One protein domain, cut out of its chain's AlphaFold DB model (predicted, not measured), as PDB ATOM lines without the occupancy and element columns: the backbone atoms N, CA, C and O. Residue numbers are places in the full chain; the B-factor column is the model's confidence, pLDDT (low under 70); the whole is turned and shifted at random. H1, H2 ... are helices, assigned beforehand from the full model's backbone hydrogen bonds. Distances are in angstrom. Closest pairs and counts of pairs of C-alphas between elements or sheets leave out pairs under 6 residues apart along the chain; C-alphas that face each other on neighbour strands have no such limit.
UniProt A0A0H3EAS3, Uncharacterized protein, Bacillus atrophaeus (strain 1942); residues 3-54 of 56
ATOM      1  N   ILE A   3       8.430   0.257  28.594       64.19
ATOM      2  CA  ILE A   3       9.678  -0.518  28.529       64.19
ATOM      3  C   ILE A   3       9.654  -1.700  29.505       64.19
ATOM      4  O   ILE A   3      10.024  -2.809  29.131       64.19
ATOM      5  N   ALA A   4       9.154  -1.484  30.727       72.31
ATOM      6  CA  ALA A   4       9.075  -2.526  31.748       72.31
ATOM      7  C   ALA A   4       8.175  -3.694  31.309       72.31
ATOM      8  O   ALA A   4       8.580  -4.849  31.399       72.31
ATOM      9  N   LEU A   5       7.002  -3.395  30.737       79.25
ATOM     10  CA  LEU A   5       6.080  -4.414  30.227       79.25
ATOM     11  C   LEU A   5       6.693  -5.226  29.079       79.25
ATOM     12  O   LEU A   5       6.622  -6.451  29.096       79.25
ATOM     13  N   ASN A   6       7.363  -4.572  28.125       83.75
ATOM     14  CA  ASN A   6       8.051  -5.285  27.045       83.75
ATOM     15  C   ASN A   6       9.166  -6.195  27.572       83.75
ATOM     16  O   ASN A   6       9.316  -7.306  27.074       83.75
ATOM     17  N   SER A   7       9.918  -5.765  28.590       84.69
ATOM     18  CA  SER A   7      10.954  -6.605  29.199       84.69
ATOM     19  C   SER A   7      10.368  -7.858  29.850       84.69
ATOM     20  O   SER A   7      10.924  -8.942  29.688       84.69
ATOM     21  N   VAL A   8       9.252  -7.726  30.569       87.62
ATOM     22  CA  VAL A   8       8.581  -8.861  31.217       87.62
ATOM     23  C   VAL A   8       8.040  -9.839  30.173       87.62
ATOM     24  O   VAL A   8       8.266 -11.040  30.290       87.62
ATOM     25  N   ILE A   9       7.403  -9.331  29.114       88.31
ATOM     26  CA  ILE A   9       6.874 -10.155  28.020       88.31
ATOM     27  C   ILE A   9       8.006 -10.892  27.293       88.31
ATOM     28  O   ILE A   9       7.908 -12.093  27.068       88.31
ATOM     29  N   ILE A  10       9.101 -10.199  26.959       89.69
ATOM     30  CA  ILE A  10      10.266 -10.819  26.311       89.69
ATOM     31  C   ILE A  10      10.845 -11.929  27.194       89.69
ATOM     32  O   ILE A  10      11.123 -13.012  26.689       89.69
ATOM     33  N   ASN A  11      10.985 -11.693  28.501       90.81
ATOM     34  CA  ASN A  11      11.475 -12.712  29.430       90.81
ATOM     35  C   ASN A  11      10.532 -13.917  29.519       90.81
ATOM     36  O   ASN A  11      11.006 -15.046  29.562       90.81
ATOM     37  N   HIS A  12       9.216 -13.697  29.506       91.00
ATOM     38  CA  HIS A  12       8.250 -14.791  29.460       91.00
ATOM     39  C   HIS A  12       8.466 -15.667  28.219       91.00
ATOM     40  O   HIS A  12       8.679 -16.866  28.364       91.00
ATOM     41  N   TYR A  13       8.513 -15.070  27.023       89.69
ATOM     42  CA  TYR A  13       8.746 -15.819  25.783       89.69
ATOM     43  C   TYR A  13      10.115 -16.505  25.731       89.69
ATOM     44  O   TYR A  13      10.213 -17.600  25.194       89.69
ATOM     45  N   LEU A  14      11.161 -15.898  26.301       89.31
ATOM     46  CA  LEU A  14      12.495 -16.505  26.377       89.31
ATOM     47  C   LEU A  14      12.554 -17.723  27.313       89.31
ATOM     48  O   LEU A  14      13.387 -18.602  27.111       89.31
ATOM     49  N   ASN A  15      11.674 -17.789  28.312       91.00
ATOM     50  CA  ASN A  15      11.550 -18.941  29.206       91.00
ATOM     51  C   ASN A  15      10.682 -20.066  28.622       91.00
ATOM     52  O   ASN A  15      10.664 -21.168  29.169       91.00
ATOM     53  N   LEU A  16       9.956 -19.808  27.532       89.12
ATOM     54  CA  LEU A  16       9.202 -20.834  26.820       89.12
ATOM     55  C   LEU A  16      10.132 -21.680  25.936       89.12
ATOM     56  O   LEU A  16      11.201 -21.208  25.531       89.12
ATOM     57  N   PRO A  17       9.730 -22.918  25.588       87.94
ATOM     58  CA  PRO A  17      10.469 -23.729  24.632       87.94
ATOM     59  C   PRO A  17      10.620 -23.004  23.295       87.94
ATOM     60  O   PRO A  17       9.758 -22.234  22.860       87.94
ATOM     61  N   LEU A  18      11.738 -23.273  22.631       86.06
ATOM     62  CA  LEU A  18      12.042 -22.719  21.325       86.06
ATOM     63  C   LEU A  18      11.067 -23.303  20.286       86.06
ATOM     64  O   LEU A  18      11.212 -24.442  19.858       86.06
ATOM     65  N   THR A  19      10.068 -22.514  19.893       87.75
ATOM     66  CA  THR A  19       9.096 -22.841  18.837       87.75
ATOM     67  C   THR A  19       9.110 -21.755  17.761       87.75
ATOM     68  O   THR A  19       9.515 -20.619  18.023       87.75
ATOM     69  N   ASN A  20       8.649 -22.066  16.545       86.19
ATOM     70  CA  ASN A  20       8.569 -21.064  15.472       86.19
ATOM     71  C   ASN A  20       7.680 -19.876  15.856       86.19
ATOM     72  O   ASN A  20       7.991 -18.735  15.520       86.19
ATOM     73  N   GLU A  21       6.600 -20.141  16.586       88.19
ATOM     74  CA  GLU A  21       5.671 -19.129  17.086       88.19
ATOM     75  C   GLU A  21       6.356 -18.195  18.087       88.19
ATOM     76  O   GLU A  21       6.352 -16.980  17.891       88.19
ATOM     77  N   ASN A  22       7.041 -18.754  19.090       88.69
ATOM     78  CA  ASN A  22       7.742 -17.970  20.108       88.69
ATOM     79  C   ASN A  22       8.878 -17.141  19.501       88.69
ATOM     80  O   ASN A  22       9.060 -15.976  19.857       88.69
ATOM     81  N   VAL A  23       9.620 -17.705  18.543       88.12
ATOM     82  CA  VAL A  23      10.669 -16.977  17.814       88.12
ATOM     83  C   VAL A  23      10.070 -15.811  17.022       88.12
ATOM     84  O   VAL A  23      10.601 -14.701  17.084       88.12
ATOM     85  N   ASN A  24       8.952 -16.021  16.321       89.44
ATOM     86  CA  ASN A  24       8.269 -14.954  15.588       89.44
ATOM     87  C   ASN A  24       7.743 -13.854  16.523       89.44
ATOM     88  O   ASN A  24       7.899 -12.671  16.211       89.44
ATOM     89  N   GLU A  25       7.176 -14.209  17.676       90.94
ATOM     90  CA  GLU A  25       6.727 -13.233  18.674       90.94
ATOM     91  C   GLU A  25       7.898 -12.433  19.259       90.94
ATOM     92  O   GLU A  25       7.845 -11.203  19.309       90.94
ATOM     93  N   LEU A  26       9.012 -13.088  19.598       90.25
ATOM     94  CA  LEU A  26      10.231 -12.411  20.054       90.25
ATOM     95  C   LEU A  26      10.756 -11.410  19.009       90.25
ATOM     96  O   LEU A  26      11.091 -10.273  19.359       90.25
ATOM     97  N   LEU A  27      10.766 -11.787  17.727       89.62
ATOM     98  CA  LEU A  27      11.166 -10.901  16.628       89.62
ATOM     99  C   LEU A  27      10.215  -9.709  16.477       89.62
ATOM    100  O   LEU A  27      10.677  -8.574  16.355       89.62
ATOM    101  N   ARG A  28       8.895  -9.936  16.557       89.56
ATOM    102  CA  ARG A  28       7.876  -8.869  16.542       89.56
ATOM    103  C   ARG A  28       8.050  -7.882  17.697       89.56
ATOM    104  O   ARG A  28       7.754  -6.700  17.541       89.56
ATOM    105  N   LYS A  29       8.556  -8.342  18.847       88.94
ATOM    106  CA  LYS A  29       8.881  -7.497  20.012       88.94
ATOM    107  C   LYS A  29      10.252  -6.811  19.918       88.94
ATOM    108  O   LYS A  29      10.617  -6.080  20.838       88.94
ATOM    109  N   GLY A  30      10.996  -7.004  18.828       89.19
ATOM    110  CA  GLY A  30      12.291  -6.360  18.587       89.19
ATOM    111  C   GLY A  30      13.494  -7.117  19.158       89.19
ATOM    112  O   GLY A  30      14.587  -6.556  19.263       89.19
ATOM    113  N   VAL A  31      13.330  -8.386  19.537       90.25
ATOM    114  CA  VAL A  31      14.445  -9.238  19.968       90.25
ATOM    115  C   VAL A  31      15.163  -9.767  18.731       90.25
ATOM    116  O   VAL A  31      14.567 -10.415  17.883       90.25
ATOM    117  N   SER A  32      16.466  -9.512  18.621       90.38
ATOM    118  CA  SER A  32      17.253  -9.993  17.484       90.38
ATOM    119  C   SER A  32      17.510 -11.499  17.554       90.38
ATOM    120  O   SER A  32      17.718 -12.054  18.635       90.38
ATOM    121  N   TYR A  33      17.623 -12.148  16.388       87.94
ATOM    122  CA  TYR A  33      18.022 -13.558  16.285       87.94
ATOM    123  C   TYR A  33      19.283 -13.875  17.090       87.94
ATOM    124  O   TYR A  33      19.343 -14.900  17.753       87.94
ATOM    125  N   ARG A  34      20.268 -12.967  17.114       89.44
ATOM    126  CA  ARG A  34      21.489 -13.127  17.916       89.44
ATOM    127  C   ARG A  34      21.185 -13.299  19.407       89.44
ATOM    128  O   ARG A  34      21.807 -14.134  20.059       89.44
ATOM    129  N   ARG A  35      20.260 -12.502  19.953       90.25
ATOM    130  CA  ARG A  35      19.873 -12.575  21.369       90.25
ATOM    131  C   ARG A  35      19.098 -13.857  21.663       90.25
ATOM    132  O   ARG A  35      19.372 -14.480  22.681       90.25
ATOM    133  N   ILE A  36      18.211 -14.264  20.755       90.62
ATOM    134  CA  ILE A  36      17.469 -15.532  20.839       90.62
ATOM    135  C   ILE A  36      18.454 -16.711  20.829       90.62
ATOM    136  O   ILE A  36      18.500 -17.474  21.787       90.62
ATOM    137  N   CYS A  37      19.330 -16.795  19.824       90.69
ATOM    138  CA  CYS A  37      20.369 -17.822  19.722       90.69
ATOM    139  C   CYS A  37      21.225 -17.923  20.988       90.69
ATOM    140  O   CYS A  37      21.432 -19.015  21.509       90.69
ATOM    141  N   LYS A  38      21.685 -16.782  21.520       91.62
ATOM    142  CA  LYS A  38      22.499 -16.750  22.740       91.62
ATOM    143  C   LYS A  38      21.732 -17.245  23.970       91.62
ATOM    144  O   LYS A  38      22.334 -17.907  24.804       91.62
ATOM    145  N   HIS A  39      20.446 -16.915  24.090       91.50
ATOM    146  CA  HIS A  39      19.622 -17.334  25.224       91.50
ATOM    147  C   HIS A  39      19.383 -18.847  25.228       91.50
ATOM    148  O   HIS A  39      19.525 -19.490  26.259       91.50
ATOM    149  N   TYR A  40      19.065 -19.413  24.064       87.94
ATOM    150  CA  TYR A  40      18.774 -20.839  23.922       87.94
ATOM    151  C   TYR A  40      20.021 -21.711  23.703       87.94
ATOM    152  O   TYR A  40      19.903 -22.928  23.646       87.94
ATOM    153  N   GLY A  41      21.211 -21.115  23.563       89.19
ATOM    154  CA  GLY A  41      22.451 -21.854  23.301       89.19
ATOM    155  C   GLY A  41      22.505 -22.510  21.916       89.19
ATOM    156  O   GLY A  41      23.247 -23.467  21.721       89.19
ATOM    157  N   ILE A  42      21.726 -22.004  20.957       88.31
ATOM    158  CA  ILE A  42      21.547 -22.600  19.627       88.31
ATOM    159  C   ILE A  42      22.234 -21.791  18.527       88.31
ATOM    160  O   ILE A  42      22.391 -20.567  18.617       88.31
ATOM    161  N   GLY A  43      22.576 -22.469  17.435       86.25
ATOM    162  CA  GLY A  43      23.061 -21.848  16.212       86.25
ATOM    163  C   GLY A  43      21.933 -21.395  15.282       86.25
ATOM    164  O   GLY A  43      20.764 -21.752  15.422       86.25
ATOM    165  N   ARG A  44      22.301 -20.629  14.251       79.25
ATOM    166  CA  ARG A  44      21.372 -20.209  13.186       79.25
ATOM    167  C   ARG A  44      20.772 -21.409  12.436       79.25
ATOM    168  O   ARG A  44      19.593 -21.391  12.106       79.25
ATOM    169  N   LYS A  45      21.570 -22.470  12.267       82.31
ATOM    170  CA  LYS A  45      21.162 -23.736  11.641       82.31
ATOM    171  C   LYS A  45      20.052 -24.448  12.413       82.31
ATOM    172  O   LYS A  45      19.219 -25.105  11.801       82.31
ATOM    173  N   ASP A  46      20.023 -24.319  13.737       81.75
ATOM    174  CA  ASP A  46      18.988 -24.943  14.562       81.75
ATOM    175  C   ASP A  46      17.648 -24.228  14.393       81.75
ATOM    176  O   ASP A  46      16.619 -24.883  14.294       81.75
ATOM    177  N   ILE A  47      17.662 -22.898  14.245       80.44
ATOM    178  CA  ILE A  47      16.460 -22.119  13.911       80.44
ATOM    179  C   ILE A  47      15.948 -22.466  12.505       80.44
ATOM    180  O   ILE A  47      14.740 -22.566  12.297       80.44
ATOM    181  N   GLU A  48      16.845 -22.671  11.536       82.31
ATOM    182  CA  GLU A  48      16.459 -23.115  10.189       82.31
ATOM    183  C   GLU A  48      15.813 -24.505  10.202       82.31
ATOM    184  O   GLU A  48      14.760 -24.685   9.588       82.31
ATOM    185  N   LYS A  49      16.378 -25.459  10.955       82.12
ATOM    186  CA  LYS A  49      15.765 -26.782  11.166       82.12
ATOM    187  C   LYS A  49      14.388 -26.666  11.810       82.12
ATOM    188  O   LYS A  49      13.448 -27.321  11.374       82.12
ATOM    189  N   LEU A  50      14.260 -25.791  12.804       81.00
ATOM    190  CA  LEU A  50      13.002 -25.557  13.502       81.00
ATOM    191  C   LEU A  50      11.910 -25.064  12.553       81.00
ATOM    192  O   LEU A  50      10.779 -25.536  12.616       81.00
ATOM    193  N   ARG A  51      12.260 -24.170  11.622       74.00
ATOM    194  CA  ARG A  51      11.360 -23.704  10.558       74.00
ATOM    195  C   ARG A  51      10.990 -24.795   9.560       74.00
ATOM    196  O   ARG A  51       9.839 -24.842   9.139       74.00
ATOM    197  N   GLN A  52      11.931 -25.664   9.201       70.81
ATOM    198  CA  GLN A  52      11.674 -26.779   8.285       70.81
ATOM    199  C   GLN A  52      10.720 -27.817   8.886       70.81
ATOM    200  O   GLN A  52       9.876 -28.339   8.168       70.81
ATOM    201  N   SER A  53      10.777 -28.058  10.198       60.59
ATOM    202  CA  SER A  53       9.882 -29.008  10.874       60.59
ATOM    203  C   SER A  53       8.408 -28.581  10.929       60.59
ATOM    204  O   SER A  53       7.566 -29.420  11.225       60.59
ATOM    205  N   SER A  54       8.070 -27.316  10.647       56.19
ATOM    206  CA  SER A  54       6.670 -26.853  10.565       56.19
ATOM    207  C   SER A  54       6.066 -26.942   9.159       56.19
ATOM    208  O   SER A  54       4.935 -26.507   8.967       56.19
TER     209      SER A  54
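AT A GLANCE: This is residues 3 to 54 of the 56 residues of an uncharacterized protein of Bacillus atrophaeus (strain 1942) (UniProt A0A0H3EAS3). The longest helix, H1, and the shorter H2 fold back on each other as a helical hairpin, with H3 set steeply to both helices at one side of it; H4 sits at the end of the domain away from the first residues of H1, near H2 and H3. The contacts between the helices are few, and H1 meets H2 with its residues 10 to 14 alone. The printed part has 52 residues with four named helices, in the order H1, H2, H3, H4 along the chain, and no named strand; the class is all helix. The whole is compact, with a radius of gyration of the C-alphas of 10.7 A, yet elongated in outline, with spans of 33 by 20 by 16 A.

IN THESE COORDINATES: H1, residues 3 to 15, runs 18.5 A from C-alpha 3 at (9.678, -0.518, 28.529) to C-alpha 15 at (11.550, -18.941, 29.206). H2, residues 20 to 28, measures 12.3 A from first to last C-alpha. H3, residues 33 to 40, measures 10.6 A and begins with C-alpha 33 at (18.022, -13.558, 16.285). H4, residues 44 to 52, measures 12.7 A and ends with C-alpha 52 at (11.674, -26.779, 8.285).

HOW THE PARTS SIT: H1 and H2 form a hairpin and touch, with residues 10 to 14 of H1 alone; the closest C-alphas are those of Tyr 13 and Asn 22, 6.2 A apart. They run opposite ways at a shallow tilt of 19 degrees. H1 and H3 are close but not clearly touching, with the closest C-alphas, those of Leu 14 and His 39, 7.3 A apart, and a steep tilt of 56 degrees. H2 and H3 only just touch, with 3 pairs of C-alphas within 8 A; the closest are those of Leu 27 and Tyr 33, at 7.4 A. They run opposite ways at a steep tilt of 51 degrees. H4 is close to H2 but not clearly touching it: the closest C-alphas, those of Asn 20 and Arg 51, are 6.2 A apart. H4 is also close to H3 but not clearly touching it, with the closest C-alphas, those of Cys 37 and Arg 44, 7.0 A apart, and the two helices are about perpendicular, at 90 degrees. H1 and H4 are apart. In H1, H2, H3 and H4 every O i to N i+4 pair of the backbone is within hydrogen-bond range.

THE WHOLE: The two C-alphas farthest apart are those of Ala 4 and Gln 52, 33.8 A. The printed part, residues 3 to 54, has no cut. The links from H1 to H2, from H2 to H3 and from H3 to H4 are tight, with 4, 4 and 3 residues. The mean pLDDT of the printed part is 85.1; residue 3 and residues 53 to 54 are under 70.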